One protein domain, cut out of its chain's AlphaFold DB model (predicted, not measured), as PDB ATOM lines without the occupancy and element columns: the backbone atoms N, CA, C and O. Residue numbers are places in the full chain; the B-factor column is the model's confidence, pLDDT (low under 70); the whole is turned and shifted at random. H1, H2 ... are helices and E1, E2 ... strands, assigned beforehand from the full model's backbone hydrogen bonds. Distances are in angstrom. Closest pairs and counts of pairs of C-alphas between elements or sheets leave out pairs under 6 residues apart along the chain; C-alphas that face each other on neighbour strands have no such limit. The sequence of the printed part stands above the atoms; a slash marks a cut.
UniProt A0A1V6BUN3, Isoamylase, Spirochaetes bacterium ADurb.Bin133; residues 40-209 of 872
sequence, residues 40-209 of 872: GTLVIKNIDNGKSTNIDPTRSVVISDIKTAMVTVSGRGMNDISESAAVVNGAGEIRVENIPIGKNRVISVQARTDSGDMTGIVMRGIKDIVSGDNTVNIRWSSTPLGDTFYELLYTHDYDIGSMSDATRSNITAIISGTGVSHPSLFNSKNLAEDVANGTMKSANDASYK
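What this domain is: This is residues 40 to 209 of the 872 residues of the protein "Isoamylase" of Spirochaetes bacterium ADurb.Bin133 (UniProt A0A1V6BUN3). Two strongly twisted sheets, partly face to face, form a sandwich at one end of the domain, and three helices gather at the other end, where H1 packs on E5 and E6 and H2 and H3 pack on H1. A long loop, residues 47 to 67, joins E1 of one sheet to E2 of the other. The printed part has 170 residues, with seven named strands followed by three named helices, of mixed class; one sheet is E3 E2 E5 E6, antiparallel, the other E4 E1 E7, mixed. It is compact, with a radius of gyration of the C-alphas of 16.2 A and spans of 44 by 37 by 24 A.

How they stand to each other: E1, residues 40 to 46, is the inner strand between E4, residues 93 to 100, antiparallel with N 42 and O 96 2.8 A apart, and E7, residues 132 to 138, parallel with N 43 and O 134 2.8 A apart. In the other sheet the hairpin of E2, residues 68 to 74, and E3, residues 81 to 86, has N 71 and O 83 at 2.8 A. E5, residues 102 to 113, is antiparallel to E2, with N 72 and O 108 at 2.8 A, and forms a hairpin with E6, residues 116 to 129, with N 107 and O 125 at 2.8 A. The two sheets make a sandwich, two sheets face to face, their facing parts 8.6 A centre to centre and their strands at 36 degrees. H1, residues 144 to 154, is on the sheet E3 E2 E5 E6 at a height over the sheet of 8.1 A, making two layers, a helix on one face of a sheet. It lies over E5 and E6 and runs across the strands, at 77 degrees to E5 on the local plane; the closest C-alphas of H1 and E6 are those of Gly 146 and Gly 125, 4.3 A apart. H2, residues 165 to 177, touches H1 with residues 171 to 175 alone, the closest C-alphas being those of Thr 172 and Leu 145, 6.7 A. H3, residues 188 to 197, touches H1 at a steep tilt of 53 degrees, the same way, the closest C-alphas being those of Ser 188 and Thr 148, 4.6 A. In H1, H2 and H3 every O i to N i+4 pair is within hydrogen-bond range.

Where its parts are: E1 begins at C-alpha 40 (19.386, -13.088, 26.948). E5 is 32.2 A long and E6 29.9 A; E4 bends by 51 degrees at residue 97 and E6 by 83 degrees at residue 119. H2 is 18.0 A long, and H3 ends at C-alpha 197 (33.140, -26.509, 2.035).

The domain as a whole: The two C-alphas farthest apart, those of Asp 114 and Thr 199, are 44.5 A apart. The printed part has no cut, and the link E1 to E2 is long. The mean pLDDT of the printed part is 79.1, and residues 46 to 66, 88 to 92, 113 to 122, 138 to 142 and 181 are under 70.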
ATOM      1  N   GLY A  40      19.156 -12.149  25.861       86.25
ATOM      2  CA  GLY A  40      19.386 -13.088  26.948       86.25
ATOM      3  C   GLY A  40      20.572 -12.660  27.807       86.25
ATOM      4  O   GLY A  40      21.401 -11.845  27.396       86.25
ATOM      5  N   THR A  41      20.665 -13.261  28.986       86.75
ATOM      6  CA  THR A  41      21.809 -13.140  29.893       86.75
ATOM      7  C   THR A  41      22.530 -14.477  29.934       86.75
ATOM      8  O   THR A  41      21.891 -15.512  30.107       86.75
ATOM      9  N   LEU A  42      23.849 -14.490  29.768       86.31
ATOM     10  CA  LEU A  42      24.673 -15.684  29.935       86.31
ATOM     11  C   LEU A  42      25.269 -15.691  31.341       86.31
ATOM     12  O   LEU A  42      26.004 -14.784  31.720       86.31
ATOM     13  N   VAL A  43      24.981 -16.748  32.088       84.81
ATOM     14  CA  VAL A  43      25.548 -17.017  33.406       84.81
ATOM     15  C   VAL A  43      26.553 -18.150  33.263       84.81
ATOM     16  O   VAL A  43      26.185 -19.298  32.996       84.81
ATOM     17  N   ILE A  44      27.831 -17.834  33.433       78.50
ATOM     18  CA  ILE A  44      28.905 -18.821  33.416       78.50
ATOM     19  C   ILE A  44      29.189 -19.252  34.844       78.50
ATOM     20  O   ILE A  44      29.559 -18.431  35.682       78.50
ATOM     21  N   LYS A  45      29.026 -20.550  35.107       75.00
ATOM     22  CA  LYS A  45      29.332 -21.167  36.400       75.00
ATOM     23  C   LYS A  45      30.469 -22.157  36.211       75.00
ATOM     24  O   LYS A  45      30.352 -23.090  35.416       75.00
ATOM     25  N   ASN A  46      31.570 -21.985  36.934       66.81
ATOM     26  CA  ASN A  46      32.552 -23.063  37.008       66.81
ATOM     27  C   ASN A  46      32.023 -24.171  37.934       66.81
ATOM     28  O   ASN A  46      31.730 -23.920  39.102       66.81
ATOM     29  N   ILE A  47      31.910 -25.393  37.415       53.78
ATOM     30  CA  ILE A  47      31.389 -26.561  38.143       53.78
ATOM     31  C   ILE A  47      32.436 -27.305  38.983       53.78
ATOM     32  O   ILE A  47      32.073 -28.245  39.690       53.78
ATOM     33  N   ASP A  48      33.704 -26.885  38.977       54.72
ATOM     34  CA  ASP A  48      34.762 -27.567  39.741       54.72
ATOM     35  C   ASP A  48      34.717 -27.309  41.268       54.72
ATOM     36  O   ASP A  48      35.484 -27.912  42.024       54.72
ATOM     37  N   ASN A  49      33.774 -26.483  41.756       47.19
ATOM     38  CA  ASN A  49      33.362 -26.347  43.169       47.19
ATOM     39  C   ASN A  49      34.505 -26.253  44.209       47.19
ATOM     40  O   ASN A  49      34.348 -26.696  45.348       47.19
ATOM     41  N   GLY A  50      35.671 -25.711  43.840       45.03
ATOM     42  CA  GLY A  50      36.806 -25.509  44.752       45.03
ATOM     43  C   GLY A  50      37.362 -26.780  45.418       45.03
ATOM     44  O   GLY A  50      38.173 -26.672  46.332       45.03
ATOM     45  N   LYS A  51      36.941 -27.982  44.992       41.88
ATOM     46  CA  LYS A  51      37.394 -29.272  45.553       41.88
ATOM     47  C   LYS A  51      38.439 -29.973  44.692       41.88
ATOM     48  O   LYS A  51      38.904 -31.051  45.048       41.88
ATOM     49  N   SER A  52      38.792 -29.379  43.561       44.22
ATOM     50  CA  SER A  52      39.720 -29.967  42.618       44.22
ATOM     51  C   SER A  52      41.103 -29.331  42.753       44.22
ATOM     52  O   SER A  52      41.336 -28.215  42.304       44.22
ATOM     53  N   THR A  53      42.045 -30.067  43.339       44.62
ATOM     54  CA  THR A  53      43.477 -29.911  43.040       44.62
ATOM     55  C   THR A  53      43.831 -30.570  41.698       44.62
ATOM     56  O   THR A  53      45.011 -30.799  41.435       44.62
ATOM     57  N   ASN A  54      42.843 -30.922  40.857       41.25
ATOM     58  CA  ASN A  54      43.114 -31.541  39.567       41.25
ATOM     59  C   ASN A  54      43.674 -30.472  38.642       41.25
ATOM     60  O   ASN A  54      42.978 -29.598  38.132       41.25
ATOM     61  N   ILE A  55      44.972 -30.584  38.447       47.62
ATOM     62  CA  ILE A  55      45.664 -30.097  37.274       47.62
ATOM     63  C   ILE A  55      44.969 -30.746  36.073       47.62
ATOM     64  O   ILE A  55      44.729 -31.957  36.100       47.62
ATOM     65  N   ASP A  56      44.631 -29.971  35.038       47.59
ATOM     66  CA  ASP A  56      44.301 -30.572  33.746       47.59
ATOM     67  C   ASP A  56      45.519 -31.425  33.339       47.59
ATOM     68  O   ASP A  56      46.603 -30.873  33.133       47.59
ATOM     69  N   PRO A  57      45.398 -32.765  33.252       44.41
ATOM     70  CA  PRO A  57      46.542 -33.648  33.027       44.41
ATOM     71  C   PRO A  57      47.238 -33.400  31.680       44.41
ATOM     72  O   PRO A  57      48.252 -34.029  31.389       44.41
ATOM     73  N   THR A  58      46.697 -32.510  30.845       45.44
ATOM     74  CA  THR A  58      47.197 -32.215  29.501       45.44
ATOM     75  C   THR A  58      47.698 -30.795  29.316       45.44
ATOM     76  O   THR A  58      48.322 -30.491  28.298       45.44
ATOM     77  N   ARG A  59      47.452 -29.932  30.303       49.16
ATOM     78  CA  ARG A  59      47.983 -28.576  30.392       49.16
ATOM     79  C   ARG A  59      48.186 -28.299  31.866       49.16
ATOM     80  O   ARG A  59      47.209 -28.058  32.557       49.16
ATOM     81  N   SER A  60      49.428 -28.371  32.334       50.66
ATOM     82  CA  SER A  60      49.880 -28.226  33.726       50.66
ATOM     83  C   SER A  60      49.451 -26.913  34.412       50.66
ATOM     84  O   SER A  60      50.289 -26.118  34.822       50.66
ATOM     85  N   VAL A  61      48.156 -26.635  34.516       52.44
ATOM     86  CA  VAL A  61      47.566 -25.388  34.997       52.44
ATOM     87  C   VAL A  61      46.867 -25.684  36.305       52.44
ATOM     88  O   VAL A  61      45.995 -26.550  36.386       52.44
ATOM     89  N   VAL A  62      47.242 -24.943  37.341       55.66
ATOM     90  CA  VAL A  62      46.585 -25.032  38.638       55.66
ATOM     91  C   VAL A  62      45.480 -23.989  38.699       55.66
ATOM     92  O   VAL A  62      45.730 -22.788  38.733       55.66
ATOM     93  N   ILE A  63      44.240 -24.473  38.755       57.59
ATOM     94  CA  ILE A  63      43.016 -23.662  38.765       57.59
ATOM     95  C   ILE A  63      43.032 -22.608  39.896       57.59
ATOM     96  O   ILE A  63      42.441 -21.539  39.748       57.59
ATOM     97  N   SER A  64      43.760 -22.844  41.000       57.25
ATOM     98  CA  SER A  64      43.856 -21.890  42.117       57.25
ATOM     99  C   SER A  64      44.665 -20.611  41.844       57.25
ATOM    100  O   SER A  64      44.526 -19.627  42.582       57.25
ATOM    101  N   ASP A  65      45.455 -20.586  40.769       63.19
ATOM    102  CA  ASP A  65      46.257 -19.423  40.368       63.19
ATOM    103  C   ASP A  65      45.499 -18.484  39.411       63.19
ATOM    104  O   ASP A  65      45.913 -17.346  39.198       63.19
ATOM    105  N   ILE A  66      44.337 -18.915  38.906       69.88
ATOM    106  CA  ILE A  66      43.425 -18.072  38.130       69.88
ATOM    107  C   ILE A  66      42.690 -17.138  39.098       69.88
ATOM    108  O   ILE A  66      41.980 -17.606  39.995       69.88
ATOM    109  N   LYS A  67      42.870 -15.826  38.916       72.25
ATOM    110  CA  LYS A  67      42.288 -14.767  39.761       72.25
ATOM    111  C   LYS A  67      41.207 -13.968  39.058       72.25
ATOM    112  O   LYS A  67      40.267 -13.508  39.700       72.25
ATOM    113  N   THR A  68      41.314 -13.810  37.743       76.56
ATOM    114  CA  THR A  68      40.283 -13.170  36.923       76.56
ATOM    115  C   THR A  68      40.028 -13.993  35.666       76.56
ATOM    116  O   THR A  68      40.858 -14.803  35.246       76.56
ATOM    117  N   ALA A  69      38.846 -13.830  35.084       79.06
ATOM    118  CA  ALA A  69      38.511 -14.429  33.804       79.06
ATOM    119  C   ALA A  69      37.783 -13.410  32.933       79.06
ATOM    120  O   ALA A  69      36.881 -12.718  33.409       79.06
ATOM    121  N   MET A  70      38.188 -13.334  31.669       84.81
ATOM    122  CA  MET A  70      37.520 -12.538  30.646       84.81
ATOM    123  C   MET A  70      36.662 -13.463  29.791       84.81
ATOM    124  O   MET A  70      37.148 -14.463  29.265       84.81
ATOM    125  N   VAL A  71      35.382 -13.146  29.674       86.69
ATOM    126  CA  VAL A  71      34.405 -13.895  28.890       86.69
ATOM    127  C   VAL A  71      34.027 -13.054  27.692       86.69
ATOM    128  O   VAL A  71      33.584 -11.930  27.878       86.69
ATOM    129  N   THR A  72      34.130 -13.614  26.494       89.31
ATOM    130  CA  THR A  72      33.682 -12.992  25.247       89.31
ATOM    131  C   THR A  72      32.615 -13.863  24.598       89.31
ATOM    132  O   THR A  72      32.817 -15.066  24.414       89.31
ATOM    133  N   VAL A  73      31.476 -13.265  24.252       90.00
ATOM    134  CA  VAL A  73      30.390 -13.910  23.511       90.00
ATOM    135  C   VAL A  73      30.339 -13.344  22.101       90.00
ATOM    136  O   VAL A  73      30.188 -12.137  21.913       90.00
ATOM    137  N   SER A  74      30.410 -14.247  21.130       90.69
ATOM    138  CA  SER A  74      30.606 -13.930  19.722       90.69
ATOM    139  C   SER A  74      29.583 -14.628  18.839       90.69
ATOM    140  O   SER A  74      29.091 -15.724  19.135       90.69
ATOM    141  N   GLY A  75      29.273 -14.011  17.704       87.56
ATOM    142  CA  GLY A  75      28.461 -14.629  16.667       87.56
ATOM    143  C   GLY A  75      28.163 -13.675  15.520       87.56
ATOM    144  O   GLY A  75      28.335 -12.466  15.629       87.56
ATOM    145  N   ARG A  76      27.667 -14.220  14.411       80.88
ATOM    146  CA  ARG A  76      27.319 -13.411  13.241       80.88
ATOM    147  C   ARG A  76      26.180 -12.435  13.560       80.88
ATOM    148  O   ARG A  76      25.233 -12.786  14.274       80.88
ATOM    149  N   GLY A  77      26.287 -11.216  13.029       75.69
ATOM    150  CA  GLY A  77      25.282 -10.160  13.193       75.69
ATOM    151  C   GLY A  77      25.240  -9.512  14.582       75.69
ATOM    152  O   GLY A  77      24.275  -8.816  14.884       75.69
ATOM    153  N   MET A  78      26.251  -9.736  15.425       85.94
ATOM    154  CA  MET A  78      26.447  -9.014  16.684       85.94
ATOM    155  C   MET A  78      27.898  -8.551  16.808       85.94
ATOM    156  O   MET A  78      28.793  -9.157  16.225       85.94
ATOM    157  N   ASN A  79      28.119  -7.491  17.581       86.19
ATOM    158  CA  ASN A  79      29.457  -7.174  18.068       86.19
ATOM    159  C   ASN A  79      29.802  -8.121  19.217       86.19
ATOM    160  O   ASN A  79      28.904  -8.537  19.956       86.19
ATOM    161  N   ASP A  80      31.086  -8.427  19.379       88.94
ATOM    162  CA  ASP A  80      31.562  -9.207  20.516       88.94
ATOM    163  C   ASP A  80      31.217  -8.490  21.828       88.94
ATOM    164  O   ASP A  80      31.483  -7.297  21.996       88.94
ATOM    165  N   ILE A  81      30.618  -9.226  22.763       89.44
ATOM    166  CA  ILE A  81      30.277  -8.725  24.099       89.44
ATOM    167  C   ILE A  81      31.245  -9.371  25.074       89.44
ATOM    168  O   ILE A  81      31.287 -10.600  25.158       89.44
ATOM    169  N   SER A  82      32.028  -8.559  25.784       89.06
ATOM    170  CA  SER A  82      33.024  -9.055  26.731       89.06
ATOM    171  C   SER A  82      32.801  -8.518  28.134       89.06
ATOM    172  O   SER A  82      32.565  -7.329  28.304       89.06
ATOM    173  N   GLU A  83      32.948  -9.386  29.128       87.81
ATOM    174  CA  GLU A  83      32.903  -9.041  30.551       87.81
ATOM    175  C   GLU A  83      34.070  -9.695  31.282       87.81
ATOM    176  O   GLU A  83      34.546 -10.764  30.896       87.81
ATOM    177  N   SER A  84      34.543  -9.062  32.351       83.06
ATOM    178  CA  SER A  84      35.597  -9.614  33.207       83.06
ATOM    179  C   SER A  84      35.137  -9.663  34.653       83.06
ATOM    180  O   SER A  84      34.545  -8.711  35.152       83.06
ATOM    181  N   ALA A  85      35.452 -10.750  35.349       78.31
ATOM    182  CA  ALA A  85      35.152 -10.874  36.769       78.31
ATOM    183  C   ALA A  85      36.275 -11.588  37.522       78.31
ATOM    184  O   ALA A  85      37.014 -12.406  36.962       78.31
ATOM    185  N   ALA A  86      36.383 -11.278  38.814       76.94
ATOM    186  CA  ALA A  86      37.231 -12.024  39.726       76.94
ATOM    187  C   ALA A  86      36.694 -13.451  39.888       76.94
ATOM    188  O   ALA A  86      35.502 -13.665  40.109       76.94
ATOM    189  N   VAL A  87      37.592 -14.425  39.803       71.56
ATOM    190  CA  VAL A  87      37.316 -15.836  40.066       71.56
ATOM    191  C   VAL A  87      38.258 -16.284  41.177       71.56
ATOM    192  O   VAL A  87      39.477 -16.214  41.055       71.56
ATOM    193  N   VAL A  88      37.706 -16.695  42.316       61.25
ATOM    194  CA  VAL A  88      38.504 -17.107  43.475       61.25
ATOM    195  C   VAL A  88      38.804 -18.589  43.333       61.25
ATOM    196  O   VAL A  88      37.898 -19.418  43.302       61.25
ATOM    197  N   ASN A  89      40.090 -18.926  43.246       57.91
ATOM    198  CA  ASN A  89      40.560 -20.282  42.975       57.91
ATOM    199  C   ASN A  89      39.928 -20.884  41.707       57.91
ATOM    200  O   ASN A  89      39.458 -22.022  41.720       57.91
ATOM    201  N   GLY A  90      39.821 -20.066  40.654       57.41
ATOM    202  CA  GLY A  90      39.174 -20.421  39.395       57.41
ATOM    203  C   GLY A  90      37.665 -20.663  39.477       57.41
ATOM    204  O   GLY A  90      37.069 -20.977  38.451       57.41
ATOM    205  N   ALA A  91      37.026 -20.504  40.643       62.19
ATOM    206  CA  ALA A  91      35.581 -20.591  40.822       62.19
ATOM    207  C   ALA A  91      34.951 -19.192  40.915       62.19
ATOM    208  O   ALA A  91      35.447 -18.303  41.605       62.19
ATOM    209  N   GLY A  92      33.835 -18.997  40.219       68.25
ATOM    210  CA  GLY A  92      33.096 -17.740  40.210       68.25
ATOM    211  C   GLY A  92      31.879 -17.824  39.297       68.25
ATOM    212  O   GLY A  92      31.754 -18.760  38.500       68.25
ATOM    213  N   GLU A  93      30.982 -16.855  39.445       80.44
ATOM    214  CA  GLU A  93      29.869 -16.631  38.527       80.44
ATOM    215  C   GLU A  93      30.166 -15.368  37.722       80.44
ATOM    216  O   GLU A  93      30.429 -14.314  38.298       80.44
ATOM    217  N   ILE A  94      30.134 -15.482  36.395       83.56
ATOM    218  CA  ILE A  94      30.281 -14.339  35.487       83.56
ATOM    219  C   ILE A  94      28.970 -14.182  34.741       83.56
ATOM    220  O   ILE A  94      28.478 -15.143  34.143       83.56
ATOM    221  N   ARG A  95      28.400 -12.980  34.799       87.25
ATOM    222  CA  ARG A  95      27.151 -12.639  34.120       87.25
ATOM    223  C   ARG A  95      27.474 -11.720  32.954       87.25
ATOM    224  O   ARG A  95      28.089 -10.679  33.150       87.25
ATOM    225  N   VAL A  96      27.067 -12.127  31.759       86.19
ATOM    226  CA  VAL A  96      27.153 -11.325  30.538       86.19
ATOM    227  C   VAL A  96      25.731 -11.016  30.101       86.19
ATOM    228  O   VAL A  96      24.982 -11.920  29.729       86.19
ATOM    229  N   GLU A  97      25.335  -9.756  30.208       87.62
ATOM    230  CA  GLU A  97      23.967  -9.306  29.941       87.62
ATOM    231  C   GLU A  97      23.824  -8.742  28.521       87.62
ATOM    232  O   GLU A  97      24.804  -8.510  27.815       87.62
ATOM    233  N   ASN A  98      22.579  -8.500  28.102       87.38
ATOM    234  CA  ASN A  98      22.246  -7.853  26.827       87.38
ATOM    235  C   ASN A  98      22.748  -8.600  25.576       87.38
ATOM    236  O   ASN A  98      23.016  -7.984  24.543       87.38
ATOM    237  N   ILE A  99      22.829  -9.934  25.625       86.81
ATOM    238  CA  ILE A  99      23.273 -10.743  24.485       86.81
ATOM    239  C   ILE A  99      22.111 -10.935  23.505       86.81
ATOM    240  O   ILE A  99      21.071 -11.463  23.907       86.81
ATOM    241  N   PRO A 100      22.248 -10.574  22.215       88.81
ATOM    242  CA  PRO A 100      21.204 -10.821  21.224       88.81
ATOM    243  C   PRO A 100      20.854 -12.311  21.116       88.81
ATOM    244  O   PRO A 100      21.733 -13.151  20.880       88.81
ATOM    245  N   ILE A 101      19.560 -12.631  21.225       87.75
ATOM    246  CA  ILE A 101      19.039 -13.997  21.050       87.75
ATOM    247  C   ILE A 101      19.509 -14.562  19.704       87.75
ATOM    248  O   ILE A 101      19.520 -13.869  18.685       87.75
ATOM    249  N   GLY A 102      19.928 -15.825  19.691       87.06
ATOM    250  CA  GLY A 102      20.425 -16.467  18.479       87.06
ATOM    251  C   GLY A 102      21.029 -17.842  18.720       87.06
ATOM    252  O   GLY A 102      21.377 -18.202  19.846       87.06
ATOM    253  N   LYS A 103      21.154 -18.617  17.640       89.25
ATOM    254  CA  LYS A 103      21.755 -19.952  17.662       89.25
ATOM    255  C   LYS A 103      23.284 -19.895  17.552       89.25
ATOM    256  O   LYS A 103      23.830 -18.979  16.942       89.25
ATOM    257  N   ASN A 104      23.953 -20.919  18.083       88.62
ATOM    258  CA  ASN A 104      25.386 -21.190  17.935       88.62
ATOM    259  C   ASN A 104      26.315 -20.042  18.374       88.62
ATOM    260  O   ASN A 104      27.312 -19.786  17.709       88.62
ATOM    261  N   ARG A 105      26.034 -19.332  19.473       90.19
ATOM    262  CA  ARG A 105      26.970 -18.303  19.957       90.19
ATOM    263  C   ARG A 105      28.245 -18.958  20.485       90.19
ATOM    264  O   ARG A 105      28.169 -19.944  21.224       90.19
ATOM    265  N   VAL A 106      29.395 -18.406  20.103       89.75
ATOM    266  CA  VAL A 106      30.714 -18.852  20.563       89.75
ATOM    267  C   VAL A 106      31.045 -18.127  21.853       89.75
ATOM    268  O   VAL A 106      31.032 -16.903  21.905       89.75
ATOM    269  N   ILE A 107      31.335 -18.890  22.898       88.69
ATOM    270  CA  ILE A 107      31.733 -18.375  24.203       88.69
ATOM    271  C   ILE A 107      33.220 -18.655  24.353       88.69
ATOM    272  O   ILE A 107      33.613 -19.821  24.392       88.69
ATOM    273  N   SER A 108      34.027 -17.604  24.444       86.94
ATOM    274  CA  SER A 108      35.455 -17.691  24.742       86.94
ATOM    275  C   SER A 108      35.703 -17.250  26.179       86.94
ATOM    276  O   SER A 108      35.244 -16.186  26.577       86.94
ATOM    277  N   VAL A 109      36.418 -18.051  26.964       82.81
ATOM    278  CA  VAL A 109      36.796 -17.702  28.340       82.81
ATOM    279  C   VAL A 109      38.311 -17.733  28.455       82.81
ATOM    280  O   VAL A 109      38.923 -18.787  28.270       82.81
ATOM    281  N   GLN A 110      38.906 -16.585  28.758       82.81
ATOM    282  CA  GLN A 110      40.343 -16.410  28.916       82.81
ATOM    283  C   GLN A 110      40.707 -16.280  30.399       82.81
ATOM    284  O   GLN A 110      40.160 -15.431  31.106       82.81
ATOM    285  N   ALA A 111      41.627 -17.127  30.867       74.69
ATOM    286  CA  ALA A 111      42.118 -17.117  32.247       74.69
ATOM    287  C   ALA A 111      43.215 -16.063  32.464       74.69
ATOM    288  O   ALA A 111      44.080 -15.867  31.604       74.69
ATOM    289  N   ARG A 112      43.223 -15.437  33.646       75.25
ATOM    290  CA  ARG A 112      44.206 -14.423  34.050       75.25
ATOM    291  C   ARG A 112      44.737 -14.666  35.464       75.25
ATOM    292  O   ARG A 112      43.980 -14.987  36.386       75.25
ATOM    293  N   THR A 113      46.043 -14.466  35.615       69.38
ATOM    294  CA  THR A 113      46.766 -14.408  36.899       69.38
ATOM    295  C   THR A 113      46.974 -12.947  37.319       69.38
ATOM    296  O   THR A 113      46.640 -12.038  36.559       69.38
ATOM    297  N   ASP A 114      47.575 -12.706  38.488       63.38
ATOM    298  CA  ASP A 114      47.952 -11.351  38.931       63.38
ATOM    299  C   ASP A 114      48.981 -10.681  37.996       63.38
ATOM    300  O   ASP A 114      49.034  -9.457  37.906       63.38
ATOM    301  N   SER A 115      49.779 -11.474  37.268       55.44
ATOM    302  CA  SER A 115      50.811 -10.998  36.338       55.44
ATOM    303  C   SER A 115      50.329 -10.818  34.891       55.44
ATOM    304  O   SER A 115      51.128 -10.437  34.038       55.44
ATOM    305  N   GLY A 116      49.052 -11.102  34.595       63.22
ATOM    306  CA  GLY A 116      48.459 -10.953  33.259       63.22
ATOM    307  C   GLY A 116      47.780 -12.212  32.709       63.22
ATOM    308  O   GLY A 116      47.479 -13.167  33.437       63.22
ATOM    309  N   ASP A 117      47.512 -12.190  31.400       62.25
ATOM    310  CA  ASP A 117      46.872 -13.278  30.656       62.25
ATOM    311  C   ASP A 117      47.699 -14.563  30.722       62.25
ATOM    312  O   ASP A 117      48.902 -14.566  30.466       62.25
ATOM    313  N   MET A 118      47.039 -15.694  30.971       60.84
ATOM    314  CA  MET A 118      47.661 -16.987  30.710       60.84
ATOM    315  C   MET A 118      47.607 -17.242  29.203       60.84
ATOM    316  O   MET A 118      46.608 -17.740  28.676       60.84
ATOM    317  N   THR A 119      48.656 -16.823  28.491       50.69
ATOM    318  CA  THR A 119      48.748 -16.940  27.030       50.69
ATOM    319  C   THR A 119      48.424 -18.366  26.587       50.69
ATOM    320  O   THR A 119      49.063 -19.324  27.005       50.69
ATOM    321  N   GLY A 120      47.402 -18.518  25.743       55.06
ATOM    322  CA  GLY A 120      46.977 -19.819  25.233       55.06
ATOM    323  C   GLY A 120      45.928 -20.556  26.070       55.06
ATOM    324  O   GLY A 120      45.494 -21.617  25.625       55.06
ATOM    325  N   ILE A 121      45.467 -20.049  27.221       55.69
ATOM    326  CA  ILE A 121      44.293 -20.598  27.926       55.69
ATOM    327  C   ILE A 121      43.046 -19.846  27.480       55.69
ATOM    328  O   ILE A 121      42.587 -18.904  28.124       55.69
ATOM    329  N   VAL A 122      42.502 -20.290  26.352       63.97
ATOM    330  CA  VAL A 122      41.179 -19.886  25.885       63.97
ATOM    331  C   VAL A 122      40.322 -21.137  25.857       63.97
ATOM    332  O   VAL A 122      40.564 -22.055  25.074       63.97
ATOM    333  N   MET A 123      39.332 -21.194  26.737       75.38
ATOM    334  CA  MET A 123      38.263 -22.168  26.587       75.38
ATOM    335  C   MET A 123      37.278 -21.670  25.553       75.38
ATOM    336  O   MET A 123      36.942 -20.487  25.550       75.38
ATOM    337  N   ARG A 124      36.760 -22.585  24.737       83.19
ATOM    338  CA  ARG A 124      35.692 -22.287  23.791       83.19
ATOM    339  C   ARG A 124      34.531 -23.254  23.974       83.19
ATOM    340  O   ARG A 124      34.728 -24.471  24.048       83.19
ATOM    341  N   GLY A 125      33.327 -22.700  24.043       83.38
ATOM    342  CA  GLY A 125      32.064 -23.429  24.131       83.38
ATOM    343  C   GLY A 125      31.007 -22.828  23.208       83.38
ATOM    344  O   GLY A 125      31.181 -21.720  22.706       83.38
ATOM    345  N   ILE A 126      29.913 -23.562  22.986       87.19
ATOM    346  CA  ILE A 126      28.811 -23.148  22.106       87.19
ATOM    347  C   ILE A 126      27.492 -23.168  22.862       87.19
ATOM    348  O   ILE A 126      27.186 -24.135  23.563       87.19
ATOM    349  N   LYS A 127      26.700 -22.105  22.706       88.38
ATOM    350  CA  LYS A 127      25.393 -21.980  23.353       88.38
ATOM    351  C   LYS A 127      24.399 -21.237  22.465       88.38
ATOM    352  O   LYS A 127      24.712 -20.196  21.895       88.38
ATOM    353  N   ASP A 128      23.182 -21.764  22.377       90.00
ATOM    354  CA  ASP A 128      22.041 -20.999  21.875       90.00
ATOM    355  C   ASP A 128      21.583 -20.039  22.986       90.00
ATOM    356  O   ASP A 128      21.394 -20.469  24.126       90.00
ATOM    357  N   ILE A 129      21.429 -18.754  22.664       89.62
ATOM    358  CA  ILE A 129      20.981 -17.720  23.604       89.62
ATOM    359  C   ILE A 129      19.493 -17.476  23.380       89.62
ATOM    360  O   ILE A 129      19.099 -17.075  22.285       89.62
ATOM    361  N   VAL A 130      18.683 -17.707  24.412       87.94
ATOM    362  CA  VAL A 130      17.243 -17.395  24.453       87.94
ATOM    363  C   VAL A 130      16.957 -16.251  25.430       87.94
ATOM    364  O   VAL A 130      17.845 -15.844  26.175       87.94
ATOM    365  N   SER A 131      15.730 -15.717  25.424       84.81
ATOM    366  CA  SER A 131      15.320 -14.672  26.376       84.81
ATOM    367  C   SER A 131      15.471 -15.161  27.821       84.81
ATOM    368  O   SER A 131      15.112 -16.300  28.120       84.81
ATOM    369  N   GLY A 132      15.964 -14.295  28.710       82.62
ATOM    370  CA  GLY A 132      16.221 -14.620  30.120       82.62
ATOM    371  C   GLY A 132      17.595 -15.256  30.382       82.62
ATOM    372  O   GLY A 132      18.529 -15.105  29.590       82.62
ATOM    373  N   ASP A 133      17.731 -15.944  31.519       82.94
ATOM    374  CA  ASP A 133      19.002 -16.519  31.977       82.94
ATOM    375  C   ASP A 133      19.354 -17.818  31.228       82.94
ATOM    376  O   ASP A 133      18.646 -18.824  31.259       82.94
ATOM    377  N   ASN A 134      20.528 -17.820  30.606       85.62
ATOM    378  CA  ASN A 134      21.144 -18.946  29.924       85.62
ATOM    379  C   ASN A 134      22.349 -19.379  30.755       85.62
ATOM    380  O   ASN A 134      23.296 -18.618  30.900       85.62
ATOM    381  N   THR A 135      22.359 -20.596  31.296       81.94
ATOM    382  CA  THR A 135      23.519 -21.078  32.067       81.94
ATOM    383  C   THR A 135      24.450 -21.932  31.209       81.94
ATOM    384  O   THR A 135      23.994 -22.809  30.459       81.94
ATOM    385  N   VAL A 136      25.755 -21.692  31.345       77.12
ATOM    386  CA  VAL A 136      26.821 -22.548  30.817       77.12
ATOM    387  C   VAL A 136      27.754 -22.939  31.951       77.12
ATOM    388  O   VAL A 136      28.318 -22.094  32.643       77.12
ATOM    389  N   ASN A 137      27.905 -24.248  32.123       73.12
ATOM    390  CA  ASN A 137      28.869 -24.812  33.048       73.12
ATOM    391  C   ASN A 137      30.197 -24.998  32.319       73.12
ATOM    392  O   ASN A 137      30.227 -25.649  31.274       73.12
ATOM    393  N   ILE A 138      31.274 -24.447  32.870       67.56
ATOM    394  CA  ILE A 138      32.617 -24.565  32.293       67.56
ATOM    395  C   ILE A 138      33.508 -25.465  33.152       67.56
ATOM    396  O   ILE A 138      33.361 -25.517  34.371       67.56
ATOM    397  N   ARG A 139      34.426 -26.160  32.479       62.12
ATOM    398  CA  ARG A 139      35.632 -26.798  33.027       62.12
ATOM    399  C   ARG A 139      36.799 -26.205  32.260       62.12
ATOM    400  O   ARG A 139      36.619 -26.053  31.058       62.12
ATOM    401  N   TRP A 140      37.931 -25.905  32.906       65.19
ATOM    402  CA  TRP A 140      39.115 -25.216  32.341       65.19
ATOM    403  C   TRP A 140      39.863 -25.961  31.206       65.19
ATOM    404  O   TRP A 140      41.085 -25.918  31.133       65.19
ATOM    405  N   SER A 141      39.141 -26.611  30.291       63.19
ATOM    406  CA  SER A 141      39.634 -27.315  29.110       63.19
ATOM    407  C   SER A 141      38.858 -26.873  27.859       63.19
ATOM    408  O   SER A 141      37.630 -26.749  27.874       63.19
ATOM    409  N   SER A 142      39.565 -26.587  26.757       64.19
ATOM    410  CA  SER A 142      38.899 -26.273  25.485       64.19
ATOM    411  C   SER A 142      38.207 -27.521  24.935       64.19
ATOM    412  O   SER A 142      38.651 -28.652  25.155       64.19
ATOM    413  N   THR A 143      37.095 -27.328  24.224       75.62
ATOM    414  CA  THR A 143      36.392 -28.435  23.571       75.62
ATOM    415  C   THR A 143      36.644 -28.382  22.066       75.62
ATOM    416  O   THR A 143      36.521 -27.305  21.481       75.62
ATOM    417  N   PRO A 144      36.909 -29.520  21.399       84.38
ATOM    418  CA  PRO A 144      37.085 -29.552  19.950       84.38
ATOM    419  C   PRO A 144      35.881 -28.974  19.207       84.38
ATOM    420  O   PRO A 144      36.038 -28.383  18.141       84.38
ATOM    421  N   LEU A 145      34.687 -29.103  19.797       87.75
ATOM    422  CA  LEU A 145      33.446 -28.535  19.285       87.75
ATOM    423  C   LEU A 145      33.469 -27.002  19.321       87.75
ATOM    424  O   LEU A 145      33.213 -26.374  18.300       87.75
ATOM    425  N   GLY A 146      33.818 -26.397  20.460       87.31
ATOM    426  CA  GLY A 146      33.961 -24.944  20.572       87.31
ATOM    427  C   GLY A 146      35.048 -24.382  19.657       87.31
ATOM    428  O   GLY A 146      34.820 -23.373  18.995       87.31
ATOM    429  N   ASP A 147      36.185 -25.072  19.560       86.88
ATOM    430  CA  ASP A 147      37.283 -24.686  18.668       86.88
ATOM    431  C   ASP A 147      36.863 -24.770  17.188       86.88
ATOM    432  O   ASP A 147      37.115 -23.841  16.428       86.88
ATOM    433  N   THR A 148      36.126 -25.811  16.785       92.06
ATOM    434  CA  THR A 148      35.621 -25.956  15.401       92.06
ATOM    435  C   THR A 148      34.675 -24.813  15.025       92.06
ATOM    436  O   THR A 148      34.777 -24.239  13.944       92.06
ATOM    437  N   PHE A 149      33.753 -24.447  15.916       92.44
ATOM    438  CA  PHE A 149      32.804 -23.359  15.664       92.44
ATOM    439  C   PHE A 149      33.455 -21.974  15.682       92.44
ATOM    440  O   PHE A 149      33.015 -21.087  14.954       92.44
ATOM    441  N   TYR A 150      34.500 -21.788  16.486       90.88
ATOM    442  CA  TYR A 150      35.294 -20.568  16.450       90.88
ATOM    443  C   TYR A 150      36.017 -20.403  15.112       90.88
ATOM    444  O   TYR A 150      35.932 -19.336  14.510       90.88
ATOM    445  N   GLU A 151      36.667 -21.459  14.616       92.69
ATOM    446  CA  GLU A 151      37.318 -21.445  13.299       92.69
ATOM    447  C   GLU A 151      36.303 -21.188  12.174       92.69
ATOM    448  O   GLU A 151      36.552 -20.377  11.284       92.69
ATOM    449  N   LEU A 152      35.116 -21.800  12.242       92.62
ATOM    450  CA  LEU A 152      34.025 -21.510  11.306       92.62
ATOM    451  C   LEU A 152      33.644 -20.025  11.304       92.62
ATOM    452  O   LEU A 152      33.512 -19.435  10.235       92.62
ATOM    453  N   LEU A 153      33.489 -19.420  12.483       90.31
ATOM    454  CA  LEU A 153      33.083 -18.023  12.612       90.31
ATOM    455  C   LEU A 153      34.162 -17.045  12.135       90.31
ATOM    456  O   LEU A 153      33.860 -16.133  11.373       90.31
ATOM    457  N   TYR A 154      35.402 -17.211  12.598       87.06
ATOM    458  CA  TYR A 154      36.448 -16.196  12.440       87.06
ATOM    459  C   TYR A 154      37.399 -16.454  11.274       87.06
ATOM    460  O   TYR A 154      37.910 -15.500  10.692       87.06
ATOM    461  N   THR A 155      37.641 -17.717  10.921       89.75
ATOM    462  CA  THR A 155      38.569 -18.079   9.837       89.75
ATOM    463  C   THR A 155      37.837 -18.257   8.510       89.75
ATOM    464  O   THR A 155      38.394 -17.950   7.458       89.75
ATOM    465  N   HIS A 156      36.581 -18.712   8.546       89.12
ATOM    466  CA  HIS A 156      35.796 -19.017   7.344       89.12
ATOM    467  C   HIS A 156      34.588 -18.091   7.107       89.12
ATOM    468  O   HIS A 156      33.876 -18.303   6.128       89.12
ATOM    469  N   ASP A 157      34.339 -17.093   7.972       88.31
ATOM    470  CA  ASP A 157      33.145 -16.212   7.941       88.31
ATOM    471  C   ASP A 157      31.822 -16.994   7.767       88.31
ATOM    472  O   ASP A 157      30.869 -16.575   7.099       88.31
ATOM    473  N   TYR A 158      31.768 -18.199   8.337       90.88
ATOM    474  CA  TYR A 158      30.650 -19.108   8.161       90.88
ATOM    475  C   TYR A 158      29.467 -18.673   9.028       90.88
ATOM    476  O   TYR A 158      29.608 -18.386  10.222       90.88
ATOM    477  N   ASP A 159      28.259 -18.698   8.459       90.06
ATOM    478  CA  ASP A 159      27.036 -18.372   9.191       90.06
ATOM    479  C   ASP A 159      26.590 -19.506  10.111       90.06
ATOM    480  O   ASP A 159      25.636 -20.246   9.844       90.06
ATOM    481  N   ILE A 160      27.275 -19.609  11.247       90.31
ATOM    482  CA  ILE A 160      26.945 -20.578  12.284       90.31
ATOM    483  C   ILE A 160      25.524 -20.372  12.826       90.31
ATOM    484  O   ILE A 160      24.909 -21.347  13.238       90.31
ATOM    485  N   GLY A 161      24.945 -19.166  12.782       87.19
ATOM    486  CA  GLY A 161      23.575 -18.910  13.249       87.19
ATOM    487  C   GLY A 161      22.510 -19.621  12.409       87.19
ATOM    488  O   GLY A 161      21.478 -20.036  12.938       87.19
ATOM    489  N   SER A 162      22.794 -19.823  11.121       88.44
ATOM    490  CA  SER A 162      21.932 -20.537  10.169       88.44
ATOM    491  C   SER A 162      22.162 -22.058  10.114       88.44
ATOM    492  O   SER A 162      21.423 -22.772   9.435       88.44
ATOM    493  N   MET A 163      23.176 -22.576  10.819       92.69
ATOM    494  CA  MET A 163      23.546 -23.992  10.771       92.69
ATOM    495  C   MET A 163      22.413 -24.901  11.272       92.69
ATOM    496  O   MET A 163      21.869 -24.698  12.358       92.69
ATOM    497  N   SER A 164      22.108 -25.952  10.501       90.25
ATOM    498  CA  SER A 164      21.074 -26.927  10.864       90.25
ATOM    499  C   SER A 164      21.470 -27.788  12.071       90.25
ATOM    500  O   SER A 164      22.645 -28.121  12.259       90.25
ATOM    501  N   ASP A 165      20.480 -28.227  12.854       87.50
ATOM    502  CA  ASP A 165      20.708 -29.110  14.006       87.50
ATOM    503  C   ASP A 165      21.290 -30.476  13.569       87.50
ATOM    504  O   ASP A 165      22.054 -31.098  14.311       87.50
ATOM    505  N   ALA A 166      21.004 -30.917  12.336       89.50
ATOM    506  CA  ALA A 166      21.586 -32.118  11.734       89.50
ATOM    507  C   ALA A 166      23.087 -31.946  11.444       89.50
ATOM    508  O   ALA A 166      23.888 -32.811  11.794       89.50
ATOM    509  N   THR A 167      23.491 -30.804  10.877       91.69
ATOM    510  CA  THR A 167      24.908 -30.469  10.656       91.69
ATOM    511  C   THR A 167      25.656 -30.378  11.985       91.69
ATOM    512  O   THR A 167      26.709 -30.994  12.140       91.69
ATOM    513  N   ARG A 168      25.079 -29.690  12.981       91.62
ATOM    514  CA  ARG A 168      25.635 -29.586  14.341       91.62
ATOM    515  C   ARG A 168      25.812 -30.970  14.989       91.62
ATOM    516  O   ARG A 168      26.844 -31.243  15.608       91.62
ATOM    517  N   SER A 169      24.832 -31.859  14.816       90.56
ATOM    518  CA  SER A 169      24.889 -33.240  15.320       90.56
ATOM    519  C   SER A 169      25.973 -34.063  14.622       90.56
ATOM    520  O   SER A 169      26.709 -34.784  15.291       90.56
ATOM    521  N   ASN A 170      26.140 -33.906  13.305       92.62
ATOM    522  CA  ASN A 170      27.192 -34.584  12.543       92.62
ATOM    523  C   ASN A 170      28.599 -34.143  12.970       92.62
ATOM    524  O   ASN A 170      29.457 -34.995  13.178       92.62
ATOM    525  N   ILE A 171      28.824 -32.840  13.181       93.88
ATOM    526  CA  ILE A 171      30.088 -32.306  13.726       93.88
ATOM    527  C   ILE A 171      30.394 -32.953  15.083       93.88
ATOM    528  O   ILE A 171      31.498 -33.443  15.319       93.88
ATOM    529  N   THR A 172      29.389 -33.016  15.961       90.62
ATOM    530  CA  THR A 172      29.524 -33.630  17.291       90.62
ATOM    531  C   THR A 172      29.857 -35.122  17.192       90.62
ATOM    532  O   THR A 172      30.752 -35.604  17.888       90.62
ATOM    533  N   ALA A 173      29.192 -35.850  16.289       90.06
ATOM    534  CA  ALA A 173      29.448 -37.266  16.047       90.06
ATOM    535  C   ALA A 173      30.875 -37.513  15.525       90.06
ATOM    536  O   ALA A 173      31.556 -38.400  16.040       90.06
ATOM    537  N   ILE A 174      31.358 -36.697  14.578       93.06
ATOM    538  CA  ILE A 174      32.728 -36.773  14.039       93.06
ATOM    539  C   ILE A 174      33.768 -36.593  15.148       93.06
ATOM    540  O   ILE A 174      34.676 -37.416  15.265       93.06
ATOM    541  N   ILE A 175      33.604 -35.566  15.988       89.69
ATOM    542  CA  ILE A 175      34.502 -35.279  17.117       89.69
ATOM    543  C   ILE A 175      34.510 -36.436  18.123       89.69
ATOM    544  O   ILE A 175      35.565 -36.862  18.587       89.69
ATOM    545  N   SER A 176      33.336 -36.972  18.467       85.06
ATOM    546  CA  SER A 176      33.245 -38.085  19.420       85.06
ATOM    547  C   SER A 176      33.785 -39.408  18.858       85.06
ATOM    548  O   SER A 176      34.282 -40.241  19.613       85.06
ATOM    549  N   GLY A 177      33.719 -39.598  17.536       85.69
ATOM    550  CA  GLY A 177      34.105 -40.832  16.853       85.69
ATOM    551  C   GLY A 177      35.565 -40.895  16.396       85.69
ATOM    552  O   GLY A 177      35.973 -41.927  15.877       85.69
ATOM    553  N   THR A 178      36.359 -39.831  16.563       84.06
ATOM    554  CA  THR A 178      37.749 -39.767  16.055       84.06
ATOM    555  C   THR A 178      38.710 -40.664  16.834       84.06
ATOM    556  O   THR A 178      39.743 -41.084  16.305       84.06
ATOM    557  N   GLY A 179      38.395 -40.947  18.103       77.25
ATOM    558  CA  GLY A 179      39.211 -41.792  18.978       77.25
ATOM    559  C   GLY A 179      40.587 -41.207  19.313       77.25
ATOM    560  O   GLY A 179      41.518 -41.963  19.578       77.25
ATOM    561  N   VAL A 180      40.752 -39.878  19.257       76.50
ATOM    562  CA  VAL A 180      41.980 -39.226  19.736       76.50
ATOM    563  C   VAL A 180      42.116 -39.436  21.245       76.50
ATOM    564  O   VAL A 180      41.138 -39.331  21.982       76.50
ATOM    565  N   SER A 181      43.332 -39.725  21.713       67.12
ATOM    566  CA  SER A 181      43.611 -39.951  23.139       67.12
ATOM    567  C   SER A 181      43.391 -38.703  23.994       67.12
ATOM    568  O   SER A 181      43.234 -38.812  25.208       67.12
ATOM    569  N   HIS A 182      43.362 -37.524  23.363       71.31
ATOM    570  CA  HIS A 182      43.079 -36.260  24.017       71.31
ATOM    571  C   HIS A 182      42.366 -35.263  23.081       71.31
ATOM    572  O   HIS A 182      42.762 -35.157  21.917       71.31
ATOM    573  N   PRO A 183      41.375 -34.478  23.558       71.50
ATOM    574  CA  PRO A 183      40.676 -33.480  22.746       71.50
ATOM    575  C   PRO A 183      41.585 -32.459  22.048       71.50
ATOM    576  O   PRO A 183      41.307 -32.060  20.924       71.50
ATOM    577  N   SER A 184      42.712 -32.077  22.654       70.75
ATOM    578  CA  SER A 184      43.656 -31.124  22.044       70.75
ATOM    579  C   SER A 184      44.438 -31.674  20.842       70.75
ATOM    580  O   SER A 184      45.107 -30.902  20.154       70.75
ATOM    581  N   LEU A 185      44.364 -32.988  20.600       77.31
ATOM    582  CA  LEU A 185      44.913 -33.657  19.420       77.31
ATOM    583  C   LEU A 185      43.871 -33.806  18.301       77.31
ATOM    584  O   LEU A 185      44.156 -34.419  17.274       77.31
ATOM    585  N   PHE A 186      42.665 -33.261  18.479       86.38
ATOM    586  CA  PHE A 186      41.682 -33.146  17.411       86.38
ATOM    587  C   PHE A 186      42.008 -31.939  16.521       86.38
ATOM    588  O   PHE A 186      42.267 -30.840  17.014       86.38
ATOM    589  N   ASN A 187      41.982 -32.122  15.203       89.88
ATOM    590  CA  ASN A 187      42.237 -31.041  14.255       89.88
ATOM    591  C   ASN A 187      40.940 -30.284  13.915       89.88
ATOM    592  O   ASN A 187      40.325 -30.505  12.869       89.88
ATOM    593  N   SER A 188      40.536 -29.376  14.810       90.25
ATOM    594  CA  SER A 188      39.324 -28.556  14.648       90.25
ATOM    595  C   SER A 188      39.351 -27.659  13.410       90.25
ATOM    596  O   SER A 188      38.296 -27.399  12.837       90.25
ATOM    597  N   LYS A 189      40.537 -27.227  12.963       90.25
ATOM    598  CA  LYS A 189      40.694 -26.393  11.767       90.25
ATOM    599  C   LYS A 189      40.303 -27.150  10.498       90.25
ATOM    600  O   LYS A 189      39.490 -26.656   9.727       90.25
ATOM    601  N   ASN A 190      40.810 -28.373  10.323       93.75
ATOM    602  CA  ASN A 190      40.444 -29.200   9.169       93.75
ATOM    603  C   ASN A 190      38.954 -29.568   9.177       93.75
ATOM    604  O   ASN A 190      38.326 -29.592   8.122       93.75
ATOM    605  N   LEU A 191      38.371 -29.842  10.352       95.00
ATOM    606  CA  LEU A 191      36.930 -30.089  10.429       95.00
ATOM    607  C   LEU A 191      36.122 -28.833  10.067       95.00
ATOM    608  O   LEU A 191      35.149 -28.943   9.327       95.00
ATOM    609  N   ALA A 192      36.516 -27.653  10.551       95.00
ATOM    610  CA  ALA A 192      35.862 -26.390  10.207       95.00
ATOM    611  C   ALA A 192      35.928 -26.103   8.698       95.00
ATOM    612  O   ALA A 192      34.912 -25.755   8.099       95.00
ATOM    613  N   GLU A 193      37.084 -26.324   8.072       95.75
ATOM    614  CA  GLU A 193      37.264 -26.177   6.627       95.75
ATOM    615  C   GLU A 193      36.354 -27.131   5.836       95.75
ATOM    616  O   GLU A 193      35.633 -26.702   4.934       95.75
ATOM    617  N   ASP A 194      36.309 -28.414   6.211       96.06
ATOM    618  CA  ASP A 194      35.432 -29.393   5.562       96.06
ATOM    619  C   ASP A 194      33.939 -29.075   5.772       96.06
ATOM    620  O   ASP A 194      33.120 -29.316   4.885       96.06
ATOM    621  N   VAL A 195      33.557 -28.527   6.929       95.44
ATOM    622  CA  VAL A 195      32.183 -28.061   7.177       95.44
ATOM    623  C   VAL A 195      31.850 -26.874   6.276       95.44
ATOM    624  O   VAL A 195      30.801 -26.891   5.633       95.44
ATOM    625  N   ALA A 196      32.735 -25.876   6.194       93.38
ATOM    626  CA  ALA A 196      32.534 -24.685   5.369       93.38
ATOM    627  C   ALA A 196      32.412 -25.026   3.874       93.38
ATOM    628  O   ALA A 196      31.612 -24.417   3.164       93.38
ATOM    629  N   ASN A 197      33.144 -26.045   3.421       93.75
ATOM    630  CA  ASN A 197      33.140 -26.509   2.035       93.75
ATOM    631  C   ASN A 197      32.058 -27.565   1.730       93.75
ATOM    632  O   ASN A 197      31.883 -27.946   0.574       93.75
ATOM    633  N   GLY A 198      31.329 -28.060   2.739       92.94
ATOM    634  CA  GLY A 198      30.341 -29.131   2.566       92.94
ATOM    635  C   GLY A 198      30.951 -30.511   2.271       92.94
ATOM    636  O   GLY A 198      30.284 -31.362   1.687       92.94
ATOM    637  N   THR A 199      32.202 -30.745   2.673       95.19
ATOM    638  CA  THR A 199      33.019 -31.936   2.367       95.19
ATOM    639  C   THR A 199      33.387 -32.766   3.602       95.19
ATOM    640  O   THR A 199      34.405 -33.458   3.600       95.19
ATOM    641  N   MET A 200      32.576 -32.717   4.667       94.06
ATOM    642  CA  MET A 200      32.799 -33.488   5.902       94.06
ATOM    643  C   MET A 200      33.094 -34.970   5.625       94.06
ATOM    644  O   MET A 200      32.352 -35.651   4.913       94.06
ATOM    645  N   LYS A 201      34.170 -35.472   6.235       94.12
ATOM    646  CA  LYS A 201      34.659 -36.848   6.098       94.12
ATOM    647  C   LYS A 201      34.196 -37.717   7.271       94.12
ATOM    648  O   LYS A 201      33.581 -37.248   8.228       94.12
ATOM    649  N   SER A 202      34.489 -39.016   7.205       90.81
ATOM    650  CA  SER A 202      34.184 -39.946   8.301       90.81
ATOM    651  C   SER A 202      34.994 -39.623   9.564       90.81
ATOM    652  O   SER A 202      36.114 -39.127   9.474       90.81
ATOM    653  N   ALA A 203      34.471 -39.971  10.744       86.75
ATOM    654  CA  ALA A 203      35.113 -39.659  12.025       86.75
ATOM    655  C   ALA A 203      36.557 -40.186  12.156       86.75
ATOM    656  O   ALA A 203      37.379 -39.567  12.817       86.75
ATOM    657  N   ASN A 204      36.887 -41.302  11.501       85.12
ATOM    658  CA  ASN A 204      38.208 -41.931  11.590       85.12
ATOM    659  C   ASN A 204      39.256 -41.343  10.636       85.12
ATOM    660  O   ASN A 204      40.387 -41.831  10.624       85.12
ATOM    661  N   ASP A 205      38.897 -40.334   9.840       92.56
ATOM    662  CA  ASP A 205      39.809 -39.726   8.880       92.56
ATOM    663  C   ASP A 205      41.061 -39.166   9.576       92.56
ATOM    664  O   ASP A 205      40.988 -38.495  10.610       92.56
ATOM    665  N   ALA A 206      42.236 -39.463   9.015       87.31
ATOM    666  CA  ALA A 206      43.512 -39.059   9.593       87.31
ATOM    667  C   ALA A 206      43.679 -37.531   9.635       87.31
ATOM    668  O   ALA A 206      44.361 -37.023  10.522       87.31
ATOM    669  N   SER A 207      43.024 -36.791   8.731       90.31
ATOM    670  CA  SER A 207      43.086 -35.326   8.683       90.31
ATOM    671  C   SER A 207      42.461 -34.645   9.907       90.31
ATOM    672  O   SER A 207      42.808 -33.499  10.195       90.31
ATOM    673  N   TYR A 208      41.608 -35.348  10.663       91.94
ATOM    674  CA  TYR A 208      41.023 -34.866  11.918       91.94
ATOM    675  C   TYR A 208      41.887 -35.160  13.153       91.94
ATOM    676  O   TYR A 208      41.495 -34.828  14.273       91.94
ATOM    677  N   LYS A 209      43.080 -35.741  12.973       89.50
ATOM    678  CA  LYS A 209      44.007 -36.097  14.055       89.50
ATOM    679  C   LYS A 209      45.310 -35.312  13.920       89.50
ATOM    680  O   LYS A 209      45.907 -35.259  12.851       89.50
TER     681      LYS A 209